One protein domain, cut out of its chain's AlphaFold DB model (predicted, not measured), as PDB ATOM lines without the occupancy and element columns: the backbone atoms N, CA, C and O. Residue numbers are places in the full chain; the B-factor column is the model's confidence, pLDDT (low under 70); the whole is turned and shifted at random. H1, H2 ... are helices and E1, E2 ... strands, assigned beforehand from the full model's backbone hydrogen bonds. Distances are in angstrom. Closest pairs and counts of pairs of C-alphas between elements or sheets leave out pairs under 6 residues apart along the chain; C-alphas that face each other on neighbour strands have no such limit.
ATOM      1  N   THR A  85     161.668 153.865 195.266       88.75
ATOM      2  CA  THR A  85     160.711 153.222 194.369       88.75
ATOM      3  C   THR A  85     159.990 154.259 193.504       88.75
ATOM      4  O   THR A  85     159.824 155.424 193.877       88.75
ATOM      5  N   ALA A  86     159.469 153.833 192.351       89.19
ATOM      6  CA  ALA A  86     158.675 154.704 191.481       89.19
ATOM      7  C   ALA A  86     157.448 155.308 192.194       89.19
ATOM      8  O   ALA A  86     157.008 156.408 191.850       89.19
ATOM      9  N   GLN A  87     156.897 154.599 193.184       87.75
ATOM     10  CA  GLN A  87     155.784 155.087 193.988       87.75
ATOM     11  C   GLN A  87     156.241 156.160 194.982       87.75
ATOM     12  O   GLN A  87     155.619 157.221 195.053       87.75
ATOM     13  N   ASP A  88     157.355 155.941 195.680       86.69
ATOM     14  CA  ASP A  88     157.913 156.926 196.611       86.69
ATOM     15  C   ASP A  88     158.293 158.225 195.894       86.69
ATOM     16  O   ASP A  88     158.072 159.310 196.428       86.69
ATOM     17  N   VAL A  89     158.758 158.147 194.637       87.56
ATOM     18  CA  VAL A  89     159.053 159.346 193.831       87.56
ATOM     19  C   VAL A  89     157.785 160.172 193.623       87.56
ATOM     20  O   VAL A  89     157.819 161.400 193.723       87.56
ATOM     21  N   LYS A  90     156.646 159.524 193.351       91.69
ATOM     22  CA  LYS A  90     155.358 160.218 193.186       91.69
ATOM     23  C   LYS A  90     154.901 160.855 194.494       91.69
ATOM     24  O   LYS A  90     154.477 162.010 194.481       91.69
ATOM     25  N   ILE A  91     155.012 160.128 195.607       89.81
ATOM     26  CA  ILE A  91     154.660 160.622 196.944       89.81
ATOM     27  C   ILE A  91     155.512 161.844 197.298       89.81
ATOM     28  O   ILE A  91     154.980 162.876 197.706       89.81
ATOM     29  N   HIS A  92     156.823 161.755 197.086       87.94
ATOM     30  CA  HIS A  92     157.755 162.838 197.361       87.94
ATOM     31  C   HIS A  92     157.473 164.071 196.494       87.94
ATOM     32  O   HIS A  92     157.390 165.183 197.009       87.94
ATOM     33  N   ARG A  93     157.227 163.891 195.190       89.75
ATOM     34  CA  ARG A  93     156.846 165.000 194.298       89.75
ATOM     35  C   ARG A  93     155.552 165.681 194.738       89.75
ATOM     36  O   ARG A  93     155.484 166.906 194.709       89.75
ATOM     37  N   LYS A  94     154.549 164.913 195.178       93.25
ATOM     38  CA  LYS A  94     153.289 165.464 195.706       93.25
ATOM     39  C   LYS A  94     153.496 166.263 196.987       93.25
ATOM     40  O   LYS A  94     152.918 167.335 197.136       93.25
ATOM     41  N   HIS A  95     154.363 165.781 197.872       91.19
ATOM     42  CA  HIS A  95     154.779 166.539 199.046       91.19
ATOM     43  C   HIS A  95     155.467 167.858 198.660       91.19
ATOM     44  O   HIS A  95     155.089 168.907 199.172       91.19
ATOM     45  N   VAL A  96     156.439 167.815 197.744       87.19
ATOM     46  CA  VAL A  96     157.173 168.997 197.260       87.19
ATOM     47  C   VAL A  96     156.229 170.038 196.657       87.19
ATOM     48  O   VAL A  96     156.290 171.214 197.012       87.19
ATOM     49  N   GLU A  97     155.312 169.608 195.793       91.31
ATOM     50  CA  GLU A  97     154.274 170.463 195.209       91.31
ATOM     51  C   GLU A  97     153.429 171.142 196.298       91.31
ATOM     52  O   GLU A  97     153.268 172.363 196.288       91.31
ATOM     53  N   ALA A  98     152.952 170.374 197.281       91.81
ATOM     54  CA  ALA A  98     152.154 170.902 198.380       91.81
ATOM     55  C   ALA A  98     152.935 171.908 199.241       91.81
ATOM     56  O   ALA A  98     152.407 172.968 199.570       91.81
ATOM     57  N   VAL A  99     154.203 171.630 199.553       86.38
ATOM     58  CA  VAL A  99     155.065 172.550 200.312       86.38
ATOM     59  C   VAL A  99     155.299 173.855 199.551       86.38
ATOM     60  O   VAL A  99     155.133 174.930 200.126       86.38
ATOM     61  N   ARG A 100     155.610 173.793 198.251       85.75
ATOM     62  CA  ARG A 100     155.784 174.990 197.403       85.75
ATOM     63  C   ARG A 100     154.510 175.833 197.333       85.75
ATOM     64  O   ARG A 100     154.577 177.057 197.381       85.75
ATOM     65  N   ASN A 101     153.352 175.175 197.324       89.06
ATOM     66  CA  ASN A 101     152.041 175.820 197.370       89.06
ATOM     67  C   ASN A 101     151.597 176.222 198.790       89.06
ATOM     68  O   ASN A 101     150.459 176.656 198.970       89.06
ATOM     69  N   LYS A 102     152.466 176.086 199.804       89.75
ATOM     70  CA  LYS A 102     152.186 176.393 201.221       89.75
ATOM     71  C   LYS A 102     150.990 175.622 201.791       89.75
ATOM     72  O   LYS A 102     150.309 176.085 202.706       89.75
ATOM     73  N   GLN A 103     150.726 174.437 201.255       91.81
ATOM     74  CA  GLN A 103     149.675 173.548 201.724       91.81
ATOM     75  C   GLN A 103     150.173 172.721 202.916       91.81
ATOM     76  O   GLN A 103     151.295 172.208 202.939       91.81
ATOM     77  N   MET A 104     149.307 172.564 203.917       91.75
ATOM     78  CA  MET A 104     149.610 171.803 205.137       91.75
ATOM     79  C   MET A 104     149.471 170.287 204.948       91.75
ATOM     80  O   MET A 104     149.897 169.508 205.799       91.75
ATOM     81  N   SER A 105     148.889 169.849 203.833       93.44
ATOM     82  CA  SER A 105     148.664 168.441 203.524       93.44
ATOM     83  C   SER A 105     148.617 168.191 202.020       93.44
ATOM     84  O   SER A 105     148.367 169.108 201.240       93.44
ATOM     85  N   TYR A 106     148.803 166.934 201.627       93.88
ATOM     86  CA  TYR A 106     148.590 166.434 200.270       93.88
ATOM     87  C   TYR A 106     147.875 165.081 200.312       93.88
ATOM     88  O   TYR A 106     147.908 164.383 201.324       93.88
ATOM     89  N   THR A 107     147.237 164.701 199.209       95.06
ATOM     90  CA  THR A 107     146.665 163.360 199.050       95.06
ATOM     91  C   THR A 107     147.732 162.415 198.514       95.06
ATOM     92  O   THR A 107     148.332 162.683 197.468       95.06
ATOM     93  N   ASP A 108     147.980 161.317 199.223       90.88
ATOM     94  CA  ASP A 108     148.912 160.277 198.798       90.88
ATOM     95  C   ASP A 108     148.389 159.596 197.516       90.88
ATOM     96  O   ASP A 108     147.300 159.019 197.533       90.88
ATOM     97  N   PRO A 109     149.144 159.628 196.402       90.69
ATOM     98  CA  PRO A 109     148.717 159.033 195.138       90.69
ATOM     99  C   PRO A 109     148.610 157.500 195.165       90.69
ATOM    100  O   PRO A 109     148.059 156.931 194.228       90.69
ATOM    101  N   GLY A 110     149.178 156.821 196.165       88.12
ATOM    102  CA  GLY A 110     149.084 155.365 196.313       88.12
ATOM    103  C   GLY A 110     147.922 154.932 197.190       88.12
ATOM    104  O   GLY A 110     147.178 154.030 196.823       88.12
ATOM    105  N   THR A 111     147.772 155.574 198.348       87.81
ATOM    106  CA  THR A 111     146.788 155.162 199.361       87.81
ATOM    107  C   THR A 111     145.496 155.977 199.333       87.81
ATOM    108  O   THR A 111     144.483 155.533 199.863       87.81
ATOM    109  N   GLY A 112     145.507 157.173 198.735       90.62
ATOM    110  CA  GLY A 112     144.388 158.118 198.773       90.62
ATOM    111  C   GLY A 112     144.228 158.847 200.112       90.62
ATOM    112  O   GLY A 112     143.329 159.676 200.252       90.62
ATOM    113  N   TYR A 113     145.089 158.581 201.098       90.12
ATOM    114  CA  TYR A 113     145.013 159.232 202.400       90.12
ATOM    115  C   TYR A 113     145.523 160.669 202.362       90.12
ATOM    116  O   TYR A 113     146.411 161.030 201.590       90.12
ATOM    117  N   MET A 114     144.972 161.495 203.249       92.38
ATOM    118  CA  MET A 114     145.476 162.839 203.493       92.38
ATOM    119  C   MET A 114     146.702 162.764 204.407       92.38
ATOM    120  O   MET A 114     146.614 162.307 205.545       92.38
ATOM    121  N   VAL A 115     147.843 163.236 203.912       91.12
ATOM    122  CA  VAL A 115     149.135 163.202 204.608       91.12
ATOM    123  C   VAL A 115     149.597 164.626 204.890       91.12
ATOM    124  O   VAL A 115     149.555 165.489 204.016       91.12
ATOM    125  N   MET A 116     150.045 164.878 206.121       90.44
ATOM    126  CA  MET A 116     150.585 166.176 206.530       90.44
ATOM    127  C   MET A 116     151.925 166.457 205.833       90.44
ATOM    128  O   MET A 116     152.761 165.564 205.683       90.44
ATOM    129  N   THR A 117     152.145 167.704 205.417       90.50
ATOM    130  CA  THR A 117     153.443 168.150 204.894       90.50
ATOM    131  C   THR A 117     154.407 168.470 206.031       90.50
ATOM    132  O   THR A 117     153.995 168.686 207.178       90.50
ATOM    133  N   ARG A 118     155.706 168.586 205.722       86.31
ATOM    134  CA  ARG A 118     156.685 169.045 206.718       86.31
ATOM    135  C   ARG A 118     156.331 170.426 207.292       86.31
ATOM    136  O   ARG A 118     156.529 170.644 208.483       86.31
ATOM    137  N   LEU A 119     155.734 171.316 206.488       86.38
ATOM    138  CA  LEU A 119     155.269 172.641 206.922       86.38
ATOM    139  C   LEU A 119     154.283 172.544 208.082       86.38
ATOM    140  O   LEU A 119     154.362 173.316 209.036       86.38
ATOM    141  N   SER A 120     153.373 171.573 208.020       88.00
ATOM    142  CA  SER A 120     152.394 171.358 209.078       88.00
ATOM    143  C   SER A 120     153.061 170.919 210.381       88.00
ATOM    144  O   SER A 120     152.714 171.405 211.455       88.00
ATOM    145  N   HIS A 121     154.089 170.070 210.299       82.69
ATOM    146  CA  HIS A 121     154.878 169.671 211.466       82.69
ATOM    147  C   HIS A 121     155.735 170.813 212.027       82.69
ATOM    148  O   HIS A 121     155.840 170.950 213.246       82.69
ATOM    149  N   LEU A 122     156.315 171.657 211.173       84.19
ATOM    150  CA  LEU A 122     157.055 172.844 211.609       84.19
ATOM    151  C   LEU A 122     156.134 173.851 212.297       84.19
ATOM    152  O   LEU A 122     156.445 174.311 213.388       84.19
ATOM    153  N   THR A 123     154.956 174.101 211.720       85.75
ATOM    154  CA  THR A 123     153.926 174.970 212.311       85.75
ATOM    155  C   THR A 123     153.449 174.432 213.661       85.75
ATOM    156  O   THR A 123     153.243 175.198 214.597       85.75
ATOM    157  N   ARG A 124     153.299 173.106 213.785       87.12
ATOM    158  CA  ARG A 124     152.938 172.445 215.045       87.12
ATOM    159  C   ARG A 124     154.059 172.504 216.093       87.12
ATOM    160  O   ARG A 124     153.770 172.514 217.282       87.12
ATOM    161  N   GLY A 125     155.321 172.497 215.666       85.75
ATOM    162  CA  GLY A 125     156.488 172.475 216.555       85.75
ATOM    163  C   GLY A 125     156.846 171.095 217.132       85.75
ATOM    164  O   GLY A 125     157.772 170.988 217.934       85.75
ATOM    165  N   GLU A 126     156.145 170.023 216.746       84.12
ATOM    166  CA  GLU A 126     156.393 168.672 217.267       84.12
ATOM    167  C   GLU A 126     155.990 167.542 216.303       84.12
ATOM    168  O   GLU A 126     155.238 167.730 215.342       84.12
ATOM    169  N   CYS A 127     156.500 166.336 216.581       85.31
ATOM    170  CA  CYS A 127     156.132 165.110 215.877       85.31
ATOM    171  C   CYS A 127     154.735 164.649 216.321       85.31
ATOM    172  O   CYS A 127     154.454 164.586 217.513       85.31
ATOM    173  N   CYS A 128     153.870 164.280 215.376       87.56
ATOM    174  CA  CYS A 128     152.500 163.856 215.678       87.56
ATOM    175  C   CYS A 128     152.356 162.381 216.098       87.56
ATOM    176  O   CYS A 128     151.256 161.983 216.457       87.56
ATOM    177  N   GLY A 129     153.415 161.567 216.010       88.88
ATOM    178  CA  GLY A 129     153.383 160.140 216.375       88.88
ATOM    179  C   GLY A 129     152.786 159.190 215.325       88.88
ATOM    180  O   GLY A 129     152.852 157.980 215.498       88.88
ATOM    181  N   ASN A 130     152.299 159.704 214.191       88.44
ATOM    182  CA  ASN A 130     151.613 158.912 213.155       88.44
ATOM    183  C   ASN A 130     152.526 158.431 212.016       88.44
ATOM    184  O   ASN A 130     152.071 158.289 210.882       88.44
ATOM    185  N   ALA A 131     153.822 158.252 212.282       86.69
ATOM    186  CA  ALA A 131     154.738 157.637 211.321       86.69
ATOM    187  C   ALA A 131     154.767 158.341 209.936       86.69
ATOM    188  O   ALA A 131     154.813 157.720 208.875       86.69
ATOM    189  N   CYS A 132     154.694 159.680 209.919       85.88
ATOM    190  CA  CYS A 132     154.646 160.449 208.673       85.88
ATOM    191  C   CYS A 132     155.971 160.362 207.885       85.88
ATOM    192  O   CYS A 132     157.057 160.439 208.464       85.88
ATOM    193  N   ARG A 133     155.871 160.268 206.549       83.56
ATOM    194  CA  ARG A 133     157.008 160.054 205.621       83.56
ATOM    195  C   ARG A 133     158.007 161.209 205.558       83.56
ATOM    196  O   ARG A 133     159.174 160.981 205.284       83.56
ATOM    197  N   HIS A 134     157.558 162.436 205.819       83.19
ATOM    198  CA  HIS A 134     158.367 163.655 205.703       83.19
ATOM    199  C   HIS A 134     158.454 164.403 207.044       83.19
ATOM    200  O   HIS A 134     158.286 165.621 207.108       83.19
ATOM    201  N   CYS A 135     158.632 163.665 208.147       85.31
ATOM    202  CA  CYS A 135     158.700 164.258 209.480       85.31
ATOM    203  C   CYS A 135     160.066 164.937 209.711       85.31
ATOM    204  O   CYS A 135     161.070 164.232 209.788       85.31
ATOM    205  N   PRO A 136     160.128 166.267 209.925       83.25
ATOM    206  CA  PRO A 136     161.393 166.969 210.166       83.25
ATOM    207  C   PRO A 136     162.014 166.655 211.539       83.25
ATOM    208  O   PRO A 136     163.145 167.041 211.810       83.25
ATOM    209  N   TYR A 137     161.284 165.961 212.420       80.25
ATOM    210  CA  TYR A 137     161.724 165.609 213.776       80.25
ATOM    211  C   TYR A 137     162.175 164.150 213.908       80.25
ATOM    212  O   TYR A 137     162.101 163.598 215.008       80.25
ATOM    213  N   GLY A 138     162.525 163.492 212.799       79.50
ATOM    214  CA  GLY A 138     163.024 162.113 212.816       79.50
ATOM    215  C   GLY A 138     162.062 161.120 213.472       79.50
ATOM    216  O   GLY A 138     162.496 160.177 214.115       79.50
ATOM    217  N   GLN A 139     160.747 161.370 213.391       82.19
ATOM    218  CA  GLN A 139     159.720 160.476 213.944       82.19
ATOM    219  C   GLN A 139     159.884 160.180 215.453       82.19
ATOM    220  O   GLN A 139     159.438 159.143 215.936       82.19
ATOM    221  N   LYS A 140     160.457 161.117 216.221       84.38
ATOM    222  CA  LYS A 140     160.751 160.948 217.658       84.38
ATOM    223  C   LYS A 140     159.581 160.484 218.545       84.38
ATOM    224  O   LYS A 140     159.823 159.882 219.580       84.38
ATOM    225  N   ASN A 141     158.336 160.778 218.160       87.38
ATOM    226  CA  ASN A 141     157.133 160.429 218.931       87.38
ATOM    227  C   ASN A 141     156.410 159.185 218.377       87.38
ATOM    228  O   ASN A 141     155.291 158.897 218.789       87.38
ATOM    229  N   VAL A 142     156.990 158.497 217.391       87.06
ATOM    230  CA  VAL A 142     156.412 157.289 216.790       87.06
ATOM    231  C   VAL A 142     156.868 156.071 217.610       87.06
ATOM    232  O   VAL A 142     158.072 155.940 217.834       87.06
ATOM    233  N   PRO A 143     155.955 155.195 218.065       87.44
ATOM    234  CA  PRO A 143     156.291 153.902 218.666       87.44
ATOM    235  C   PRO A 143     157.145 153.033 217.738       87.44
ATOM    236  O   PRO A 143     156.934 153.038 216.525       87.44
ATOM    237  N   ASP A 144     158.077 152.265 218.299       84.50
ATOM    238  CA  ASP A 144     159.039 151.479 217.511       84.50
ATOM    239  C   ASP A 144     158.362 150.418 216.630       84.50
ATOM    240  O   ASP A 144     158.739 150.260 215.472       84.50
ATOM    241  N   GLU A 145     157.269 149.821 217.111       85.38
ATOM    242  CA  GLU A 145     156.418 148.882 216.360       85.38
ATOM    243  C   GLU A 145     155.917 149.460 215.021       85.38
ATOM    244  O   GLU A 145     155.707 148.736 214.050       85.38
ATOM    245  N   MET A 146     155.733 150.784 214.942       79.38
ATOM    246  CA  MET A 146     155.286 151.459 213.721       79.38
ATOM    247  C   MET A 146     156.441 151.914 212.820       79.38
ATOM    248  O   MET A 146     156.186 152.294 211.677       79.38
ATOM    249  N   LYS A 147     157.693 151.892 213.297       70.00
ATOM    250  CA  LYS A 147     158.869 152.320 212.520       70.00
ATOM    251  C   LYS A 147     159.360 151.258 211.542       70.00
ATOM    252  O   LYS A 147     159.838 151.619 210.471       70.00
ATOM    253  N   GLU A 148     159.184 149.978 211.862       60.62
ATOM    254  CA  GLU A 148     159.688 148.849 211.058       60.62
ATOM    255  C   GLU A 148     159.134 148.814 209.622       60.62
ATOM    256  O   GLU A 148     159.789 148.314 208.712       60.62
ATOM    257  N   ASN A 149     157.952 149.397 209.395       58.12
ATOM    258  CA  ASN A 149     157.281 149.421 208.091       58.12
ATOM    259  C   ASN A 149     157.404 150.764 207.357       58.12
ATOM    260  O   ASN A 149     156.733 150.991 206.345       58.12
ATOM    261  N   LEU A 150     158.223 151.689 207.863       63.28
ATOM    262  CA  LEU A 150     158.409 152.983 207.225       63.28
ATOM    263  C   LEU A 150     159.488 152.873 206.161       63.28
ATOM    264  O   LEU A 150     160.654 152.637 206.467       63.28
ATOM    265  N   THR A 151     159.120 153.137 204.906       54.41
ATOM    266  CA  THR A 151     160.084 153.524 203.877       54.41
ATOM    267  C   THR A 151     160.651 154.896 204.250       54.41
ATOM    268  O   THR A 151     160.254 155.939 203.729       54.41
ATOM    269  N   GLN A 152     161.555 154.916 205.230       53.75
ATOM    270  CA  GLN A 152     162.397 156.062 205.524       53.75
ATOM    271  C   GLN A 152     163.324 156.237 204.333       53.75
ATOM    272  O   GLN A 152     164.360 155.590 204.246       53.75
ATOM    273  N   HIS A 153     162.917 157.070 203.379       51.84
ATOM    274  CA  HIS A 153     163.806 157.412 202.282       51.84
ATOM    275  C   HIS A 153     164.372 158.817 202.341       51.84
ATOM    276  O   HIS A 153     165.286 159.112 201.589       51.84
ATOM    277  N   PHE A 154     163.918 159.685 203.245       47.16
ATOM    278  CA  PHE A 154     164.395 161.065 203.243       47.16
ATOM    279  C   PHE A 154     164.533 161.630 204.636       47.16
ATOM    280  O   PHE A 154     163.575 162.149 205.202       47.16
ATOM    281  N   ILE A 155     165.747 161.528 205.156       46.78
ATOM    282  CA  ILE A 155     166.650 162.636 205.479       46.78
ATOM    283  C   ILE A 155     167.974 161.955 205.810       46.78
ATOM    284  O   ILE A 155     167.978 160.973 206.546       46.78
ATOM    285  N   LEU A 156     169.051 162.423 205.178       42.47
ATOM    286  CA  LEU A 156     170.381 161.850 205.323       42.47
ATOM    287  C   LEU A 156     170.729 161.630 206.794       42.47
ATOM    288  O   LEU A 156     170.555 162.531 207.617       42.47
ATOM    289  N   ASP A 157     171.179 160.400 207.011       35.47
ATOM    290  CA  ASP A 157     171.917 159.807 208.110       35.47
ATOM    291  C   ASP A 157     172.272 160.755 209.253       35.47
ATOM    292  O   ASP A 157     172.865 161.826 209.082       35.47
ATOM    293  N   GLU A 158     171.933 160.294 210.455       41.59
ATOM    294  CA  GLU A 158     172.504 160.766 211.701       41.59
ATOM    295  C   GLU A 158     173.989 161.083 211.485       41.59
ATOM    296  O   GLU A 158     174.779 160.254 211.034       41.59
ATOM    297  N   CYS A 159     174.377 162.324 211.771       38.66
ATOM    298  CA  CYS A 159     175.779 162.669 211.899       38.66
ATOM    299  C   CYS A 159     176.295 161.920 213.136       38.66
ATOM    300  O   CYS A 159     176.307 162.474 214.233       38.66
ATOM    301  N   GLU A 160     176.667 160.649 212.970       41.38
ATOM    302  CA  GLU A 160     177.128 159.791 214.067       41.38
ATOM    303  C   GLU A 160     178.417 160.326 214.703       41.38
ATOM    304  O   GLU A 160     178.760 159.933 215.810       41.38
ATOM    305  N   ASN A 161     179.105 161.281 214.064       43.44
ATOM    306  CA  ASN A 161     180.124 162.104 214.701       43.44
ATOM    307  C   ASN A 161     180.318 163.441 213.970       43.44
ATOM    308  O   ASN A 161     180.607 163.481 212.772       43.44
ATOM    309  N   CYS A 162     180.293 164.543 214.725       45.22
ATOM    310  CA  CYS A 162     180.569 165.916 214.264       45.22
ATOM    311  C   CYS A 162     182.016 166.125 213.744       45.22
ATOM    312  O   CYS A 162     182.432 167.251 213.532       45.22
ATOM    313  N   ASN A 163     182.806 165.066 213.556       46.12
ATOM    314  CA  ASN A 163     184.201 165.130 213.102       46.12
ATOM    315  C   ASN A 163     184.508 164.198 211.920       46.12
ATOM    316  O   ASN A 163     185.648 164.149 211.474       46.12
ATOM    317  N   THR A 164     183.537 163.431 211.416       42.91
ATOM    318  CA  THR A 164     183.806 162.408 210.382       42.91
ATOM    319  C   THR A 164     182.909 162.511 209.154       42.91
ATOM    320  O   THR A 164     183.100 161.768 208.195       42.91
ATOM    321  N   GLY A 165     181.967 163.457 209.131       38.16
ATOM    322  CA  GLY A 165     181.234 163.797 207.915       38.16
ATOM    323  C   GLY A 165     182.095 164.633 206.955       38.16
ATOM    324  O   GLY A 165     182.905 165.443 207.417       38.16
ATOM    325  N   PRO A 166     181.883 164.539 205.628       36.72
ATOM    326  CA  PRO A 166     182.626 165.322 204.630       36.72
ATOM    327  C   PRO A 166     182.480 166.847 204.795       36.72
ATOM    328  O   PRO A 166     183.196 167.599 204.144       36.72
ATOM    329  N   VAL A 167     181.582 167.307 205.675       39.78
ATOM    330  CA  VAL A 167     181.301 168.726 205.919       39.78
ATOM    331  C   VAL A 167     181.939 169.288 207.203       39.78
ATOM    332  O   VAL A 167     182.019 170.504 207.350       39.78
ATOM    333  N   CYS A 168     182.460 168.454 208.113       40.12
ATOM    334  CA  CYS A 168     183.105 168.950 209.342       40.12
ATOM    335  C   CYS A 168     184.607 169.238 209.211       40.12
ATOM    336  O   CYS A 168     185.144 170.002 210.006       40.12
ATOM    337  N   ASN A 169     185.278 168.741 208.170       39.38
ATOM    338  CA  ASN A 169     186.700 169.033 207.927       39.38
ATOM    339  C   ASN A 169     186.978 170.444 207.368       39.38
ATOM    340  O   ASN A 169     188.110 170.739 207.002       39.38
ATOM    341  N   PHE A 170     185.971 171.316 207.270       39.16
ATOM    342  CA  PHE A 170     186.140 172.684 206.757       39.16
ATOM    343  C   PHE A 170     186.282 173.750 207.858       39.16
ATOM    344  O   PHE A 170     186.411 174.933 207.546       39.16
ATOM    345  N   LEU A 171     186.232 173.349 209.136       38.62
ATOM    346  CA  LEU A 171     186.299 174.247 210.300       38.62
ATOM    347  C   LEU A 171     187.482 173.963 211.250       38.62
ATOM    348  O   LEU A 171     187.529 174.533 212.339       38.62
ATOM    349  N   THR A 172     188.440 173.131 210.835       40.03
ATOM    350  CA  THR A 172     189.791 173.041 211.428       40.03
ATOM    351  C   THR A 172     190.785 173.789 210.559       40.03
ATOM    352  O   THR A 172     191.522 174.638 211.101       40.03
TER     353      THR A 172
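What this domain is: This is residues 85 to 172 of the 172 residues of an uncharacterized protein of Mytilus coruscus (UniProt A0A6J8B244). Little regular structure: helix H1 with a small antiparallel hairpin, E1 and E2, beside it, short H2 near H1's end, loops reaching out to short H3, and a tail, residues 155 to 172, making the length. Of 88 printed residues, 32 are in named elements, mostly helix, ordered H1, E1, E2, H2, H3. The whole is loose, radius of gyration of the C-alphas 15.0 A, spanning 48 by 32 by 30 A.

How they stand to each other: H1, residues 86 to 100, and E1, residues 105 to 107, have closest C-alphas Ala 98 and Tyr 106, 6.0 A apart. E1 and E2, residues 114 to 116, form a hairpin; N 106 and O 115 are within hydrogen-bond range, 2.9 A. H2, residues 118 to 124, is close to but not clearly touching H1; the closest C-alphas, Val 99 and Leu 119, are 6.6 A apart. H3, residues 144 to 147, is apart from H1, E1, E2 and H2. Every O i to N i+4 pair is within hydrogen-bond range in H1 and H2; H3 is too short for one.

Where its parts are: H1, 21.3 A long, begins at C-alpha 86 (158.675, 154.704, 191.481). H3 ends at C-alpha 147 (158.869, 152.320, 212.520).

The domain as a whole: The printed part has no cut. The link H2 to H3 is long, 19 residues. Residues 148 to 172 have pLDDT under 70.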